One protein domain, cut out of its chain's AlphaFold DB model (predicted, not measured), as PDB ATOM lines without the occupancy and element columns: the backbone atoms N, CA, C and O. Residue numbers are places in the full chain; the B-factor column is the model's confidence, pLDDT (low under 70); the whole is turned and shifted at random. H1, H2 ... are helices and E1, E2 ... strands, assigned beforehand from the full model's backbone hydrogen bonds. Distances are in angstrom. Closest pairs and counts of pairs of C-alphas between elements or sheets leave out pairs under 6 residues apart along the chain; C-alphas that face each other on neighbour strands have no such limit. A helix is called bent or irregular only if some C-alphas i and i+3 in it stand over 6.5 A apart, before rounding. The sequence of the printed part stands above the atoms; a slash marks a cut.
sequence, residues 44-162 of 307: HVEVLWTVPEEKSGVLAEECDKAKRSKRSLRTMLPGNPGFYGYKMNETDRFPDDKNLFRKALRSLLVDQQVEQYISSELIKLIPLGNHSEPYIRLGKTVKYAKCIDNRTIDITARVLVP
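AT A GLANCE: This is residues 44 to 162 of the 307 residues of an uncharacterized protein of Caenorhabditis nigoni (UniProt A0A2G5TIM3). A strongly twisted sheet of three strands curls round helix H3, while H1 and H2 pack on each other and on the E2 side of the sheet. A long loop, residues 70 to 97, swings round the outside from H1 to H2, tied to E2 by a short pairing at residues 83 to 84. The printed part has 119 residues, with three named helices and three named strands in the order E1 H1 H2 H3 E2 E3; the sheet order is E1 E3 E2, all antiparallel, and the class is mixed, helices and strands. The whole is compact, with a radius of gyration of the C-alphas of 14.1 A and spans of 40 by 33 by 21 A.

IN THESE COORDINATES: Find C-alpha 44 at (-24.678, -11.239, 24.398); from there E1 runs over residues 44 to 50, 19.0 A. Next look at H1, residues 53 to 69, 24.9 A, beginning at C-alpha 53 at (-37.316, -11.967, 48.808). H1 is irregular, with C-alphas 54 and 57 7.3 A apart, and has a kink of 25 degrees near residue 60. Further on come H2, residues 98 to 109, 16.0 A, and H3, residues 116 to 125, 14.8 A. E2, residues 137 to 147, 23.4 A, bends by 77 degrees at residue 140. E3, residues 152 to 160, 23.9 A, ends at C-alpha 160 at (-31.930, -11.864, 19.073).

HOW THE PARTS SIT: Begin at inner strand E3. It is antiparallel to E1 at 146 degrees, with N 47 and O 155 2.8 A apart, within hydrogen-bond range. On its other side E2 forms a hairpin with it, antiparallel at 155 degrees, with N 139 and O 158 2.8 A apart, also within range. The helices H1, H2 and H3 are on one face of this sheet, two layers, one of helices and one of strands. The closest C-alphas of H3 and E1 are Leu 125 and Val 47, 6.6 A; those of H2 and E2 are Leu 109 and Ala 145, 5.4 A. H1 and H2 touch, closest at the C-alphas of Val 58 and Arg 102, 6.5 A, at a steep tilt of 43 degrees, the same way. H1 and H3 are apart. Every O i to N i+4 pair is within hydrogen-bond range in H2, against 11 of 13 in H1 and 4 of 6 in H3.

THE WHOLE: The two C-alphas farthest apart are those of Ser 72 and Asn 130, 42.5 A. The printed part has no cut. The links H1 to H2, 28 residues, and H3 to E2, 11 residues, are long. Look for pLDDT under 70 at residues 69 to 81, 84 to 96 and 127 to 135; the mean of the printed part is 76.4.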
ATOM      1  N   HIS A  44     -24.749 -10.955  22.973       87.56
ATOM      2  CA  HIS A  44     -24.678 -11.239  24.398       87.56
ATOM      3  C   HIS A  44     -25.104 -10.002  25.178       87.56
ATOM      4  O   HIS A  44     -24.593  -8.918  24.914       87.56
ATOM      5  N   VAL A  45     -26.037 -10.178  26.110       87.56
ATOM      6  CA  VAL A  45     -26.513  -9.110  26.994       87.56
ATOM      7  C   VAL A  45     -26.335  -9.569  28.432       87.56
ATOM      8  O   VAL A  45     -26.757 -10.671  28.784       87.56
ATOM      9  N   GLU A  46     -25.688  -8.729  29.230       90.38
ATOM     10  CA  GLU A  46     -25.532  -8.924  30.667       90.38
ATOM     11  C   GLU A  46     -26.764  -8.378  31.386       90.38
ATOM     12  O   GLU A  46     -27.220  -7.267  31.113       90.38
ATOM     13  N   VAL A  47     -27.326  -9.196  32.270       90.19
ATOM     14  CA  VAL A  47     -28.544  -8.903  33.017       90.19
ATOM     15  C   VAL A  47     -28.315  -9.277  34.473       90.19
ATOM     16  O   VAL A  47     -27.951 -10.412  34.783       90.19
ATOM     17  N   LEU A  48     -28.585  -8.328  35.366       91.75
ATOM     18  CA  LEU A  48     -28.640  -8.574  36.801       91.75
ATOM     19  C   LEU A  48     -30.078  -8.899  37.189       91.75
ATOM     20  O   LEU A  48     -30.947  -8.029  37.189       91.75
ATOM     21  N   TRP A  49     -30.333 -10.160  37.523       91.81
ATOM     22  CA  TRP A  49     -31.649 -10.599  37.962       91.81
ATOM     23  C   TRP A  49     -31.723 -10.629  39.486       91.81
ATOM     24  O   TRP A  49     -31.090 -11.465  40.133       91.81
ATOM     25  N   THR A  50     -32.509  -9.709  40.052       90.94
ATOM     26  CA  THR A  50     -32.840  -9.703  41.483       90.94
ATOM     27  C   THR A  50     -34.085 -10.547  41.718       90.94
ATOM     28  O   THR A  50     -35.171 -10.230  41.237       90.94
ATOM     29  N   VAL A  51     -33.923 -11.634  42.461       88.69
ATOM     30  CA  VAL A  51     -34.987 -12.580  42.790       88.69
ATOM     31  C   VAL A  51     -35.844 -12.026  43.945       88.69
ATOM     32  O   VAL A  51     -35.301 -11.395  44.865       88.69
ATOM     33  N   PRO A  52     -37.173 -12.270  43.943       88.06
ATOM     34  CA  PRO A  52     -38.052 -11.905  45.052       88.06
ATOM     35  C   PRO A  52     -37.577 -12.446  46.406       88.06
ATOM     36  O   PRO A  52     -36.979 -13.523  46.503       88.06
ATOM     37  N   GLU A  53     -37.851 -11.695  47.471       88.25
ATOM     38  CA  GLU A  53     -37.316 -11.967  48.808       88.25
ATOM     39  C   GLU A  53     -37.747 -13.330  49.348       88.25
ATOM     40  O   GLU A  53     -36.929 -14.078  49.886       88.25
ATOM     41  N   GLU A  54     -38.997 -13.717  49.105       88.56
ATOM     42  CA  GLU A  54     -39.574 -14.996  49.515       88.56
ATOM     43  C   GLU A  54     -38.894 -16.225  48.879       88.56
ATOM     44  O   GLU A  54     -39.063 -17.355  49.355       88.56
ATOM     45  N   LYS A  55     -38.098 -16.025  47.820       87.62
ATOM     46  CA  LYS A  55     -37.325 -17.072  47.136       87.62
ATOM     47  C   LYS A  55     -35.817 -17.000  47.424       87.62
ATOM     48  O   LYS A  55     -35.095 -17.919  47.031       87.62
ATOM     49  N   SER A  56     -35.338 -15.984  48.148       89.69
ATOM     50  CA  SER A  56     -33.911 -15.779  48.473       89.69
ATOM     51  C   SER A  56     -33.259 -16.979  49.174       89.69
ATOM     52  O   SER A  56     -32.143 -17.369  48.839       89.69
ATOM     53  N   GLY A  57     -33.980 -17.645  50.085       91.00
ATOM     54  CA  GLY A  57     -33.486 -18.855  50.750       91.00
ATOM     55  C   GLY A  57     -33.217 -20.005  49.772       91.00
ATOM     56  O   GLY A  57     -32.186 -20.668  49.859       91.00
ATOM     57  N   VAL A  58     -34.097 -20.195  48.780       90.69
ATOM     58  CA  VAL A  58     -33.897 -21.206  47.726       90.69
ATOM     59  C   VAL A  58     -32.711 -20.829  46.841       90.69
ATOM     60  O   VAL A  58     -31.938 -21.707  46.457       90.69
ATOM     61  N   LEU A  59     -32.543 -19.536  46.545       91.06
ATOM     62  CA  LEU A  59     -31.404 -19.050  45.777       91.06
ATOM     63  C   LEU A  59     -30.080 -19.346  46.489       91.06
ATOM     64  O   LEU A  59     -29.210 -19.976  45.895       91.06
ATOM     65  N   ALA A  60     -29.954 -18.967  47.762       91.81
ATOM     66  CA  ALA A  60     -28.745 -19.198  48.552       91.81
ATOM     67  C   ALA A  60     -28.328 -20.683  48.562       91.81
ATOM     68  O   ALA A  60     -27.175 -21.006  48.264       91.81
ATOM     69  N   GLU A  61     -29.277 -21.592  48.810       91.50
ATOM     70  CA  GLU A  61     -29.018 -23.037  48.806       91.50
ATOM     71  C   GLU A  61     -28.493 -23.552  47.459       91.50
ATOM     72  O   GLU A  61     -27.570 -24.371  47.411       91.50
ATOM     73  N   GLU A  62     -29.101 -23.125  46.350       91.44
ATOM     74  CA  GLU A  62     -28.721 -23.595  45.017       91.44
ATOM     75  C   GLU A  62     -27.424 -22.948  44.522       91.44
ATOM     76  O   GLU A  62     -26.619 -23.614  43.867       91.44
ATOM     77  N   CYS A  63     -27.145 -21.705  44.916       90.00
ATOM     78  CA  CYS A  63     -25.865 -21.048  44.668       90.00
ATOM     79  C   CYS A  63     -24.701 -21.789  45.332       90.00
ATOM     80  O   CYS A  63     -23.658 -21.999  44.705       90.00
ATOM     81  N   ASP A  64     -24.873 -22.231  46.578       87.88
ATOM     82  CA  ASP A  64     -23.843 -22.989  47.287       87.88
ATOM     83  C   ASP A  64     -23.611 -24.369  46.669       87.88
ATOM     84  O   ASP A  64     -22.464 -24.812  46.542       87.88
ATOM     85  N   LYS A  65     -24.673 -25.035  46.199       86.56
ATOM     86  CA  LYS A  65     -24.557 -26.302  45.459       86.56
ATOM     87  C   LYS A  65     -23.863 -26.114  44.109       86.56
ATOM     88  O   LYS A  65     -22.966 -26.891  43.783       86.56
ATOM     89  N   ALA A  66     -24.207 -25.069  43.359       82.06
ATOM     90  CA  ALA A  66     -23.598 -24.774  42.062       82.06
ATOM     91  C   ALA A  66     -22.098 -24.441  42.179       82.06
ATOM     92  O   ALA A  66     -21.295 -24.864  41.346       82.06
ATOM     93  N   LYS A  67     -21.680 -23.739  43.244       80.44
ATOM     94  CA  LYS A  67     -20.251 -23.511  43.539       80.44
ATOM     95  C   LYS A  67     -19.493 -24.824  43.761       80.44
ATOM     96  O   LYS A  67     -18.344 -24.944  43.337       80.44
ATOM     97  N   ARG A  68     -20.128 -25.808  44.408       73.31
ATOM     98  CA  ARG A  68     -19.540 -27.137  44.654       73.31
ATOM     99  C   ARG A  68     -19.477 -27.983  43.379       73.31
ATOM    100  O   ARG A  68     -18.466 -28.648  43.169       73.31
ATOM    101  N   SER A  69     -20.489 -27.925  42.509       65.00
ATOM    102  CA  SER A  69     -20.530 -28.712  41.264       65.00
ATOM    103  C   SER A  69     -19.593 -28.188  40.169       65.00
ATOM    104  O   SER A  69     -19.013 -28.986  39.433       65.00
ATOM    105  N   LYS A  70     -19.348 -26.868  40.094       57.78
ATOM    106  CA  LYS A  70     -18.397 -26.271  39.131       57.78
ATOM    107  C   LYS A  70     -16.951 -26.759  39.301       57.78
ATOM    108  O   LYS A  70     -16.168 -26.641  38.366       57.78
ATOM    109  N   ARG A  71     -16.592 -27.360  40.445       51.44
ATOM    110  CA  ARG A  71     -15.294 -28.036  40.631       51.44
ATOM    111  C   ARG A  71     -15.179 -29.379  39.893       51.44
ATOM    112  O   ARG A  71     -14.076 -29.909  39.842       51.44
ATOM    113  N   SER A  72     -16.261 -29.934  39.328       42.88
ATOM    114  CA  SER A  72     -16.271 -31.307  38.787       42.88
ATOM    115  C   SER A  72     -16.756 -31.469  37.335       42.88
ATOM    116  O   SER A  72     -16.782 -32.599  36.848       42.88
ATOM    117  N   LEU A  73     -17.138 -30.405  36.619       43.09
ATOM    118  CA  LEU A  73     -17.771 -30.528  35.297       43.09
ATOM    119  C   LEU A  73     -16.903 -29.976  34.158       43.09
ATOM    120  O   LEU A  73     -16.694 -28.770  34.032       43.09
ATOM    121  N   ARG A  74     -16.450 -30.894  33.289       39.19
ATOM    122  CA  ARG A  74     -16.053 -30.612  31.901       39.19
ATOM    123  C   ARG A  74     -17.237 -29.956  31.187       39.19
ATOM    124  O   ARG A  74     -18.344 -30.484  31.217       39.19
ATOM    125  N   THR A  75     -16.971 -28.832  30.535       40.91
ATOM    126  CA  THR A  75     -17.869 -28.093  29.640       40.91
ATOM    127  C   THR A  75     -18.622 -29.028  28.692       40.91
ATOM    128  O   THR A  75     -18.034 -29.547  27.742       40.91
ATOM    129  N   MET A  76     -19.923 -29.227  28.925       41.62
ATOM    130  CA  MET A  76     -20.816 -29.704  27.872       41.62
ATOM    131  C   MET A  76     -20.927 -28.604  26.817       41.62
ATOM    132  O   MET A  76     -21.161 -27.437  27.137       41.62
ATOM    133  N   LEU A  77     -20.708 -28.980  25.557       42.78
ATOM    134  CA  LEU A  77     -20.913 -28.095  24.418       42.78
ATOM    135  C   LEU A  77     -22.381 -27.642  24.412       42.78
ATOM    136  O   LEU A  77     -23.266 -28.484  24.585       42.78
ATOM    137  N   PRO A  78     -22.662 -26.341  24.230       48.12
ATOM    138  CA  PRO A  78     -24.032 -25.861  24.208       48.12
ATOM    139  C   PRO A  78     -24.784 -26.549  23.067       48.12
ATOM    140  O   PRO A  78     -24.367 -26.483  21.910       48.12
ATOM    141  N   GLY A  79     -25.890 -27.213  23.412       47.69
ATOM    142  CA  GLY A  79     -26.837 -27.744  22.439       47.69
ATOM    143  C   GLY A  79     -27.354 -26.648  21.502       47.69
ATOM    144  O   GLY A  79     -27.213 -25.452  21.776       47.69
ATOM    145  N   ASN A  80     -27.937 -27.090  20.388       48.69
ATOM    146  CA  ASN A  80     -28.483 -26.273  19.301       48.69
ATOM    147  C   ASN A  80     -29.144 -24.977  19.838       48.69
ATOM    148  O   ASN A  80     -29.995 -25.083  20.729       48.69
ATOM    149  N   PRO A  81     -28.765 -23.768  19.367       60.91
ATOM    150  CA  PRO A  81     -29.223 -22.499  19.933       60.91
ATOM    151  C   PRO A  81     -30.684 -22.242  19.553       60.91
ATOM    152  O   PRO A  81     -31.003 -21.445  18.680       60.91
ATOM    153  N   GLY A  82     -31.602 -22.952  20.202       70.25
ATOM    154  CA  GLY A  82     -33.013 -22.624  20.139       70.25
ATOM    155  C   GLY A  82     -33.260 -21.282  20.823       70.25
ATOM    156  O   GLY A  82     -32.556 -20.915  21.763       70.25
ATOM    157  N   PHE A  83     -34.299 -20.579  20.391       73.19
ATOM    158  CA  PHE A  83     -34.757 -19.337  21.009       73.19
ATOM    159  C   PHE A  83     -36.208 -19.492  21.456       73.19
ATOM    160  O   PHE A  83     -37.023 -20.061  20.723       73.19
ATOM    161  N   TYR A  84     -36.542 -18.977  22.638       67.62
ATOM    162  CA  TYR A  84     -37.932 -18.802  23.042       67.62
ATOM    163  C   TYR A  84     -38.532 -17.653  22.229       67.62
ATOM    164  O   TYR A  84     -37.981 -16.553  22.177       67.62
ATOM    165  N   GLY A  85     -39.633 -17.932  21.531       58.38
ATOM    166  CA  GLY A  85     -40.458 -16.889  20.930       58.38
ATOM    167  C   GLY A  85     -41.347 -16.288  22.008       58.38
ATOM    168  O   GLY A  85     -41.988 -17.031  22.751       58.38
ATOM    169  N   TYR A  86     -41.390 -14.964  22.098       56.84
ATOM    170  CA  TYR A  86     -42.296 -14.292  23.014       56.84
ATOM    171  C   TYR A  86     -43.711 -14.334  22.422       56.84
ATOM    172  O   TYR A  86     -44.029 -13.628  21.465       56.84
ATOM    173  N   LYS A  87     -44.566 -15.210  22.952       50.06
ATOM    174  CA  LYS A  87     -46.016 -15.095  22.779       50.06
ATOM    175  C   LYS A  87     -46.540 -14.468  24.061       50.06
ATOM    176  O   LYS A  87     -46.453 -15.106  25.102       50.06
ATOM    177  N   MET A  88     -47.052 -13.237  23.980       39.50
ATOM    178  CA  MET A  88     -47.826 -12.626  25.063       39.50
ATOM    179  C   MET A  88     -49.052 -13.498  25.342       39.50
ATOM    180  O   MET A  88     -50.106 -13.285  24.755       39.50
ATOM    181  N   ASN A  89     -48.911 -14.490  26.212       41.16
ATOM    182  CA  ASN A  89     -50.038 -15.042  26.937       41.16
ATOM    183  C   ASN A  89     -49.877 -14.570  28.381       41.16
ATOM    184  O   ASN A  89     -48.884 -14.860  29.041       41.16
ATOM    185  N   GLU A  90     -50.855 -13.787  28.829       39.72
ATOM    186  CA  GLU A  90     -50.909 -12.986  30.061       39.72
ATOM    187  C   GLU A  90     -50.932 -13.803  31.372       39.72
ATOM    188  O   GLU A  90     -51.405 -13.331  32.404       39.72
ATOM    189  N   THR A  91     -50.417 -15.034  31.378       43.69
ATOM    190  CA  THR A  91     -50.443 -15.927  32.548       43.69
ATOM    191  C   THR A  91     -49.066 -16.401  33.006       43.69
ATOM    192  O   THR A  91     -48.995 -17.315  33.823       43.69
ATOM    193  N   ASP A  92     -47.979 -15.774  32.548       50.81
ATOM    194  CA  ASP A  92     -46.623 -16.036  33.051       50.81
ATOM    195  C   ASP A  92     -46.439 -15.407  34.443       50.81
ATOM    196  O   ASP A  92     -45.707 -14.435  34.636       50.81
ATOM    197  N   ARG A  93     -47.155 -15.943  35.436       56.41
ATOM    198  CA  ARG A  93     -46.858 -15.671  36.840       56.41
ATOM    199  C   ARG A  93     -45.614 -16.439  37.238       56.41
ATOM    200  O   ARG A  93     -45.423 -17.597  36.866       56.41
ATOM    201  N   PHE A  94     -44.803 -15.782  38.054       61.31
ATOM    202  CA  PHE A  94     -43.728 -16.421  38.790       61.31
ATOM    203  C   PHE A  94     -44.284 -17.673  39.492       61.31
ATOM    204  O   PHE A  94     -45.330 -17.576  40.135       61.31
ATOM    205  N   PRO A  95     -43.660 -18.857  39.362       64.88
ATOM    206  CA  PRO A  95     -44.201 -20.054  39.986       64.88
ATOM    207  C   PRO A  95     -44.188 -19.894  41.510       64.88
ATOM    208  O   PRO A  95     -43.125 -19.792  42.136       64.88
ATOM    209  N   ASP A  96     -45.371 -19.915  42.124       69.62
ATOM    210  CA  ASP A  96     -45.516 -19.888  43.584       69.62
ATOM    211  C   ASP A  96     -44.848 -21.119  44.224       69.62
ATOM    212  O   ASP A  96     -44.233 -21.032  45.292       69.62
ATOM    213  N   ASP A  97     -44.825 -22.245  43.504       84.56
ATOM    214  CA  ASP A  97     -44.172 -23.484  43.920       84.56
ATOM    215  C   ASP A  97     -42.638 -23.332  44.028       84.56
ATOM    216  O   ASP A  97     -41.911 -23.078  43.059       84.56
ATOM    217  N   LYS A  98     -42.122 -23.521  45.249       86.38
ATOM    218  CA  LYS A  98     -40.686 -23.480  45.566       86.38
ATOM    219  C   LYS A  98     -39.880 -24.574  44.857       86.38
ATOM    220  O   LYS A  98     -38.724 -24.328  44.514       86.38
ATOM    221  N   ASN A  99     -40.447 -25.755  44.626       87.62
ATOM    222  CA  ASN A  99     -39.756 -26.861  43.961       87.62
ATOM    223  C   ASN A  99     -39.615 -26.614  42.459       87.62
ATOM    224  O   ASN A  99     -38.544 -26.868  41.902       87.62
ATOM    225  N   LEU A 100     -40.654 -26.067  41.818       86.50
ATOM    226  CA  LEU A 100     -40.576 -25.645  40.418       86.50
ATOM    227  C   LEU A 100     -39.521 -24.553  40.235       86.50
ATOM    228  O   LEU A 100     -38.684 -24.673  39.338       86.50
ATOM    229  N   PHE A 101     -39.507 -23.554  41.128       88.56
ATOM    230  CA  PHE A 101     -38.479 -22.509  41.143       88.56
ATOM    231  C   PHE A 101     -37.067 -23.093  41.285       88.56
ATOM    232  O   PHE A 101     -36.185 -22.827  40.469       88.56
ATOM    233  N   ARG A 102     -36.865 -23.967  42.280       91.25
ATOM    234  CA  ARG A 102     -35.583 -24.645  42.513       91.25
ATOM    235  C   ARG A 102     -35.112 -25.419  41.281       91.25
ATOM    236  O   ARG A 102     -33.926 -25.382  40.958       91.25
ATOM    237  N   LYS A 103     -36.020 -26.113  40.587       89.94
ATOM    238  CA  LYS A 103     -35.695 -26.885  39.382       89.94
ATOM    239  C   LYS A 103     -35.170 -25.990  38.257       89.94
ATOM    240  O   LYS A 103     -34.119 -26.305  37.706       89.94
ATOM    241  N   ALA A 104     -35.838 -24.882  37.937       88.94
ATOM    242  CA  ALA A 104     -35.323 -24.011  36.877       88.94
ATOM    243  C   ALA A 104     -34.068 -23.262  37.289       88.94
ATOM    244  O   ALA A 104     -33.198 -23.041  36.459       88.94
ATOM    245  N   LEU A 105     -33.950 -22.889  38.565       90.81
ATOM    246  CA  LEU A 105     -32.746 -22.239  39.049       90.81
ATOM    247  C   LEU A 105     -31.526 -23.160  38.897       90.81
ATOM    248  O   LEU A 105     -30.465 -22.706  38.479       90.81
ATOM    249  N   ARG A 106     -31.683 -24.466  39.152       90.12
ATOM    250  CA  ARG A 106     -30.652 -25.469  38.834       90.12
ATOM    251  C   ARG A 106     -30.358 -25.542  37.339       90.12
ATOM    252  O   ARG A 106     -29.190 -25.472  36.974       90.12
ATOM    253  N   SER A 107     -31.400 -25.631  36.512       88.50
ATOM    254  CA  SER A 107     -31.295 -25.636  35.043       88.50
ATOM    255  C   SER A 107     -30.473 -24.436  34.542       88.50
ATOM    256  O   SER A 107     -29.535 -24.583  33.760       88.50
ATOM    257  N   LEU A 108     -30.715 -23.249  35.106       90.00
ATOM    258  CA  LEU A 108     -29.991 -22.023  34.776       90.00
ATOM    259  C   LEU A 108     -28.547 -22.018  35.303       90.00
ATOM    260  O   LEU A 108     -27.612 -21.742  34.554       90.00
ATOM    261  N   LEU A 109     -28.341 -22.289  36.594       89.56
ATOM    262  CA  LEU A 109     -27.033 -22.138  37.243       89.56
ATOM    263  C   LEU A 109     -26.042 -23.249  36.878       89.56
ATOM    264  O   LEU A 109     -24.833 -22.994  36.837       89.56
ATOM    265  N   VAL A 110     -26.537 -24.467  36.650       85.75
ATOM    266  CA  VAL A 110     -25.729 -25.658  36.362       85.75
ATOM    267  C   VAL A 110     -25.717 -25.930  34.864       85.75
ATOM    268  O   VAL A 110     -24.650 -25.867  34.254       85.75
ATOM    269  N   ASP A 111     -26.892 -26.132  34.267       83.50
ATOM    270  CA  ASP A 111     -27.022 -26.587  32.876       83.50
ATOM    271  C   ASP A 111     -26.993 -25.436  31.857       83.50
ATOM    272  O   ASP A 111     -26.959 -25.669  30.649       83.50
ATOM    273  N   GLN A 112     -26.978 -24.186  32.335       87.25
ATOM    274  CA  GLN A 112     -27.052 -22.970  31.519       87.25
ATOM    275  C   GLN A 112     -28.298 -22.922  30.620       87.25
ATOM    276  O   GLN A 112     -28.286 -22.247  29.589       87.25
ATOM    277  N   GLN A 113     -29.369 -23.624  30.998       87.31
ATOM    278  CA  GLN A 113     -30.645 -23.644  30.288       87.31
ATOM    279  C   GLN A 113     -31.641 -22.691  30.946       87.31
ATOM    280  O   GLN A 113     -31.759 -22.615  32.168       87.31
ATOM    281  N   VAL A 114     -32.364 -21.939  30.124       85.62
ATOM    282  CA  VAL A 114     -33.383 -20.999  30.584       85.62
ATOM    283  C   VAL A 114     -34.736 -21.678  30.498       85.62
ATOM    284  O   VAL A 114     -35.141 -22.084  29.420       85.62
ATOM    285  N   GLU A 115     -35.465 -21.774  31.603       85.69
ATOM    286  CA  GLU A 115     -36.861 -22.222  31.560       85.69
ATOM    287  C   GLU A 115     -37.792 -21.079  31.126       85.69
ATOM    288  O   GLU A 115     -37.494 -19.902  31.334       85.69
ATOM    289  N   GLN A 116     -38.955 -21.418  30.560       78.69
ATOM    290  CA  GLN A 116     -39.878 -20.443  29.955       78.69
ATOM    291  C   GLN A 116     -40.311 -19.308  30.900       78.69
ATOM    292  O   GLN A 116     -40.476 -18.178  30.463       78.69
ATOM    293  N   TYR A 117     -40.473 -19.563  32.195       79.56
ATOM    294  CA  TYR A 117     -40.861 -18.504  33.131       79.56
ATOM    295  C   TYR A 117     -39.680 -17.628  33.580       79.56
ATOM    296  O   TYR A 117     -39.882 -16.492  33.984       79.56
ATOM    297  N   ILE A 118     -38.439 -18.132  33.529       83.88
ATOM    298  CA  ILE A 118     -37.254 -17.289  33.753       83.88
ATOM    299  C   ILE A 118     -37.060 -16.395  32.530       83.88
ATOM    300  O   ILE A 118     -36.685 -15.235  32.667       83.88
ATOM    301  N   SER A 119     -37.345 -16.903  31.326       80.69
ATOM    302  CA  SER A 119     -37.185 -16.114  30.106       80.69
ATOM    303  C   SER A 119     -38.092 -14.883  30.075       80.69
ATOM    304  O   SER A 119     -37.625 -13.825  29.660       80.69
ATOM    305  N   SER A 120     -39.334 -14.981  30.563       78.06
ATOM    306  CA  SER A 120     -40.250 -13.836  30.636       78.06
ATOM    307  C   SER A 120     -39.745 -12.738  31.578       78.06
ATOM    308  O   SER A 120     -39.871 -11.558  31.257       78.06
ATOM    309  N   GLU A 121     -39.111 -13.106  32.692       82.44
ATOM    310  CA  GLU A 121     -38.478 -12.160  33.616       82.44
ATOM    311  C   GLU A 121     -37.215 -11.537  33.018       82.44
ATOM    312  O   GLU A 121     -37.044 -10.321  33.054       82.44
ATOM    313  N   LEU A 122     -36.354 -12.348  32.398       84.56
ATOM    314  CA  LEU A 122     -35.132 -11.849  31.767       84.56
ATOM    315  C   LEU A 122     -35.427 -10.897  30.606       84.56
ATOM    316  O   LEU A 122     -34.715  -9.911  30.451       84.56
ATOM    317  N   ILE A 123     -36.476 -11.150  29.819       79.19
ATOM    318  CA  ILE A 123     -36.877 -10.268  28.714       79.19
ATOM    319  C   ILE A 123     -37.231  -8.863  29.218       79.19
ATOM    320  O   ILE A 123     -36.791  -7.898  28.600       79.19
ATOM    321  N   LYS A 124     -37.921  -8.742  30.362       78.44
ATOM    322  CA  LYS A 124     -38.265  -7.442  30.978       78.44
ATOM    323  C   LYS A 124     -37.037  -6.659  31.446       78.44
ATOM    324  O   LYS A 124     -37.073  -5.436  31.532       78.44
ATOM    325  N   LEU A 125     -35.968  -7.365  31.814       80.88
ATOM    326  CA  LEU A 125     -34.738  -6.767  32.338       80.88
ATOM    327  C   LEU A 125     -33.736  -6.401  31.242       80.88
ATOM    328  O   LEU A 125     -32.793  -5.655  31.500       80.88
ATOM    329  N   ILE A 126     -33.906  -6.932  30.028       78.75
ATOM    330  CA  ILE A 126     -33.039  -6.584  28.908       78.75
ATOM    331  C   ILE A 126     -33.320  -5.125  28.525       78.75
ATOM    332  O   ILE A 126     -34.462  -4.789  28.212       78.75
ATOM    333  N   PRO A 127     -32.299  -4.245  28.504       66.31
ATOM    334  CA  PRO A 127     -32.472  -2.871  28.063       66.31
ATOM    335  C   PRO A 127     -32.859  -2.875  26.581       66.31
ATOM    336  O   PRO A 127     -32.035  -3.075  25.691       66.31
ATOM    337  N   LEU A 128     -34.146  -2.666  26.330       63.16
ATOM    338  CA  LEU A 128     -34.763  -2.741  25.008       63.16
ATOM    339  C   LEU A 128     -34.329  -1.607  24.062       63.16
ATOM    340  O   LEU A 128     -34.530  -1.691  22.852       63.16
ATOM    341  N   GLY A 129     -33.692  -0.550  24.575       59.69
ATOM    342  CA  GLY A 129     -33.380   0.640  23.782       59.69
ATOM    343  C   GLY A 129     -34.642   1.206  23.110       59.69
ATOM    344  O   GLY A 129     -35.721   1.186  23.692       59.69
ATOM    345  N   ASN A 130     -34.519   1.670  21.862       53.72
ATOM    346  CA  ASN A 130     -35.667   2.085  21.036       53.72
ATOM    347  C   ASN A 130     -36.441   0.901  20.420       53.72
ATOM    348  O   ASN A 130     -37.395   1.123  19.663       53.72
ATOM    349  N   HIS A 131     -36.026  -0.343  20.672       53.69
ATOM    350  CA  HIS A 131     -36.723  -1.526  20.179       53.69
ATOM    351  C   HIS A 131     -37.922  -1.790  21.084       53.69
ATOM    352  O   HIS A 131     -37.821  -1.801  22.302       53.69
ATOM    353  N   SER A 132     -39.096  -1.942  20.490       52.47
ATOM    354  CA  SER A 132     -40.332  -2.135  21.254       52.47
ATOM    355  C   SER A 132     -40.472  -3.607  21.650       52.47
ATOM    356  O   SER A 132     -40.337  -4.481  20.790       52.47
ATOM    357  N   GLU A 133     -40.793  -3.885  22.920       52.78
ATOM    358  CA  GLU A 133     -41.398  -5.166  23.323       52.78
ATOM    359  C   GLU A 133     -42.595  -5.415  22.400       52.78
ATOM    360  O   GLU A 133     -43.435  -4.519  22.247       52.78
ATOM    361  N   PRO A 134     -42.645  -6.550  21.679       54.12
ATOM    362  CA  PRO A 134     -42.444  -7.917  22.172       54.12
ATOM    363  C   PRO A 134     -41.390  -8.760  21.409       54.12
ATOM    364  O   PRO A 134     -41.440  -9.986  21.450       54.12
ATOM    365  N   TYR A 135     -40.461  -8.160  20.660       66.50
ATOM    366  CA  TYR A 135     -39.727  -8.901  19.609       66.50
ATOM    367  C   TYR A 135     -38.315  -9.357  19.963       66.50
ATOM    368  O   TYR A 135     -37.594  -9.881  19.113       66.50
ATOM    369  N   ILE A 136     -37.930  -9.198  21.224       72.12
ATOM    370  CA  ILE A 136     -36.713  -9.800  21.744       72.12
ATOM    371  C   ILE A 136     -36.922 -11.311  21.878       72.12
ATOM    372  O   ILE A 136     -37.853 -11.761  22.546       72.12
ATOM    373  N   ARG A 137     -36.028 -12.108  21.282       79.38
ATOM    374  CA  ARG A 137     -36.014 -13.563  21.489       79.38
ATOM    375  C   ARG A 137     -34.827 -13.948  22.350       79.38
ATOM    376  O   ARG A 137     -33.673 -13.753  21.967       79.38
ATOM    377  N   LEU A 138     -35.124 -14.521  23.509       82.38
ATOM    378  CA  LEU A 138     -34.116 -15.030  24.424       82.38
ATOM    379  C   LEU A 138     -33.675 -16.431  23.996       82.38
ATOM    380  O   LEU A 138     -34.502 -17.288  23.671       82.38
ATOM    381  N   GLY A 139     -32.371 -16.680  24.006       84.12
ATOM    382  CA  GLY A 139     -31.814 -18.008  23.796       84.12
ATOM    383  C   GLY A 139     -32.299 -18.984  24.866       84.12
ATOM    384  O   GLY A 139     -32.423 -18.631  26.037       84.12
ATOM    385  N   LYS A 140     -32.530 -20.238  24.470       86.56
ATOM    386  CA  LYS A 140     -32.813 -21.336  25.405       86.56
ATOM    387  C   LYS A 140     -31.633 -21.640  26.323       86.56
ATOM    388  O   LYS A 140     -31.809 -22.275  27.355       86.56
ATOM    389  N   THR A 141     -30.441 -21.191  25.942       85.88
ATOM    390  CA  THR A 141     -29.221 -21.291  26.736       85.88
ATOM    391  C   THR A 141     -28.599 -19.920  26.965       85.88
ATOM    392  O   THR A 141     -28.626 -19.044  26.091       85.88
ATOM    393  N   VAL A 142     -28.007 -19.744  28.143       87.38
ATOM    394  CA  VAL A 142     -27.179 -18.581  28.482       87.38
ATOM    395  C   VAL A 142     -25.708 -18.903  28.245       87.38
ATOM    396  O   VAL A 142     -25.301 -20.061  28.190       87.38
ATOM    397  N   LYS A 143     -24.884 -17.867  28.086       85.88
ATOM    398  CA  LYS A 143     -23.426 -18.030  28.045       85.88
ATOM    399  C   LYS A 143     -22.901 -18.417  29.425       85.88
ATOM    400  O   LYS A 143     -22.040 -19.285  29.528       85.88
ATOM    401  N   TYR A 144     -23.406 -17.751  30.458       86.81
ATOM    402  CA  TYR A 144     -23.170 -18.111  31.847       86.81
ATOM    403  C   TYR A 144     -24.244 -17.509  32.760       86.81
ATOM    404  O   TYR A 144     -24.827 -16.470  32.443       86.81
ATOM    405  N   ALA A 145     -24.429 -18.140  33.917       90.00
ATOM    406  CA  ALA A 145     -25.124 -17.607  35.078       90.00
ATOM    407  C   ALA A 145     -24.259 -17.781  36.341       90.00
ATOM    408  O   ALA A 145     -23.633 -18.833  36.570       90.00
ATOM    409  N   LYS A 146     -24.192 -16.735  37.165       90.19
ATOM    410  CA  LYS A 146     -23.384 -16.690  38.386       90.19
ATOM    411  C   LYS A 146     -24.128 -15.950  39.490       90.19
ATOM    412  O   LYS A 146     -24.530 -14.809  39.323       90.19
ATOM    413  N   CYS A 147     -24.241 -16.576  40.655       92.19
ATOM    414  CA  CYS A 147     -24.740 -15.879  41.835       92.19
ATOM    415  C   CYS A 147     -23.736 -14.822  42.300       92.19
ATOM    416  O   CYS A 147     -22.554 -15.139  42.481       92.19
ATOM    417  N   ILE A 148     -24.222 -13.601  42.515       91.69
ATOM    418  CA  ILE A 148     -23.454 -12.522  43.144       91.69
ATOM    419  C   ILE A 148     -23.623 -12.613  44.660       91.69
ATOM    420  O   ILE A 148     -22.637 -12.682  45.393       91.69
ATOM    421  N   ASP A 149     -24.872 -12.692  45.111       88.94
ATOM    422  CA  ASP A 149     -25.258 -12.761  46.517       88.94
ATOM    423  C   ASP A 149     -26.470 -13.705  46.702       88.94
ATOM    424  O   ASP A 149     -26.750 -14.557  45.855       88.94
ATOM    425  N   ASN A 150     -27.156 -13.611  47.841       88.56
ATOM    426  CA  ASN A 150     -28.322 -14.428  48.189       88.56
ATOM    427  C   ASN A 150     -29.635 -13.989  47.509       88.56
ATOM    428  O   ASN A 150     -30.673 -14.611  47.740       88.56
ATOM    429  N   ARG A 151     -29.612 -12.936  46.691       90.81
ATOM    430  CA  ARG A 151     -30.774 -12.365  45.990       90.81
ATOM    431  C   ARG A 151     -30.513 -12.066  44.514       90.81
ATOM    432  O   ARG A 151     -31.473 -11.986  43.755       90.81
ATOM    433  N   THR A 152     -29.261 -11.949  44.097       92.50
ATOM    434  CA  THR A 152     -28.874 -11.449  42.780       92.50
ATOM    435  C   THR A 152     -28.090 -12.482  41.985       92.50
ATOM    436  O   THR A 152     -27.114 -13.073  42.465       92.50
ATOM    437  N   ILE A 153     -28.482 -12.651  40.723       92.81
ATOM    438  CA  ILE A 153     -27.797 -13.495  39.744       92.81
ATOM    439  C   ILE A 153     -27.335 -12.628  38.575       92.81
ATOM    440  O   ILE A 153     -28.128 -11.906  37.980       92.81
ATOM    441  N   ASP A 154     -26.060 -12.746  38.231       93.25
ATOM    442  CA  ASP A 154     -25.476 -12.226  37.001       93.25
ATOM    443  C   ASP A 154     -25.650 -13.240  35.869       93.25
ATOM    444  O   ASP A 154     -25.251 -14.406  36.000       93.25
ATOM    445  N   ILE A 155     -26.277 -12.818  34.776       92.00
ATOM    446  CA  ILE A 155     -26.631 -13.674  33.650       92.00
ATOM    447  C   ILE A 155     -26.173 -13.010  32.358       92.00
ATOM    448  O   ILE A 155     -26.625 -11.924  32.012       92.00
ATOM    449  N   THR A 156     -25.356 -13.712  31.573       90.56
ATOM    450  CA  THR A 156     -25.100 -13.326  30.180       90.56
ATOM    451  C   THR A 156     -25.978 -14.131  29.241       90.56
ATOM    452  O   THR A 156     -25.667 -15.271  28.879       90.56
ATOM    453  N   ALA A 157     -27.075 -13.520  28.814       88.31
ATOM    454  CA  ALA A 157     -28.032 -14.126  27.910       88.31
ATOM    455  C   ALA A 157     -27.628 -13.975  26.440       88.31
ATOM    456  O   ALA A 157     -26.926 -13.039  26.054       88.31
ATOM    457  N   ARG A 158     -28.090 -14.907  25.601       86.56
ATOM    458  CA  ARG A 158     -28.090 -14.753  24.141       86.56
ATOM    459  C   ARG A 158     -29.415 -14.142  23.726       86.56
ATOM    460  O   ARG A 158     -30.462 -14.658  24.105       86.56
ATOM    461  N   VAL A 159     -29.367 -13.073  22.950       83.62
ATOM    462  CA  VAL A 159     -30.551 -12.294  22.598       83.62
ATOM    463  C   VAL A 159     -30.556 -12.022  21.100       83.62
ATOM    464  O   VAL A 159     -29.585 -11.477  20.576       83.62
ATOM    465  N   LEU A 160     -31.642 -12.384  20.412       80.62
ATOM    466  CA  LEU A 160     -31.930 -11.864  19.073       80.62
ATOM    467  C   LEU A 160     -32.722 -10.574  19.247       80.62
ATOM    468  O   LEU A 160     -33.869 -10.593  19.701       80.62
ATOM    469  N   VAL A 161     -32.081  -9.461  18.911       77.06
ATOM    470  CA  VAL A 161     -32.722  -8.148  18.836       77.06
ATOM    471  C   VAL A 161     -33.067  -7.902  17.372       77.06
ATOM    472  O   VAL A 161     -32.207  -8.170  16.532       77.06
ATOM    473  N   PRO A 162     -34.272  -7.417  17.038       75.88
ATOM    474  CA  PRO A 162     -34.609  -7.088  15.662       75.88
ATOM    475  C   PRO A 162     -33.610  -6.100  15.047       75.88
ATOM    476  O   PRO A 162     -33.187  -5.136  15.686       75.88
TER     477      PRO A 162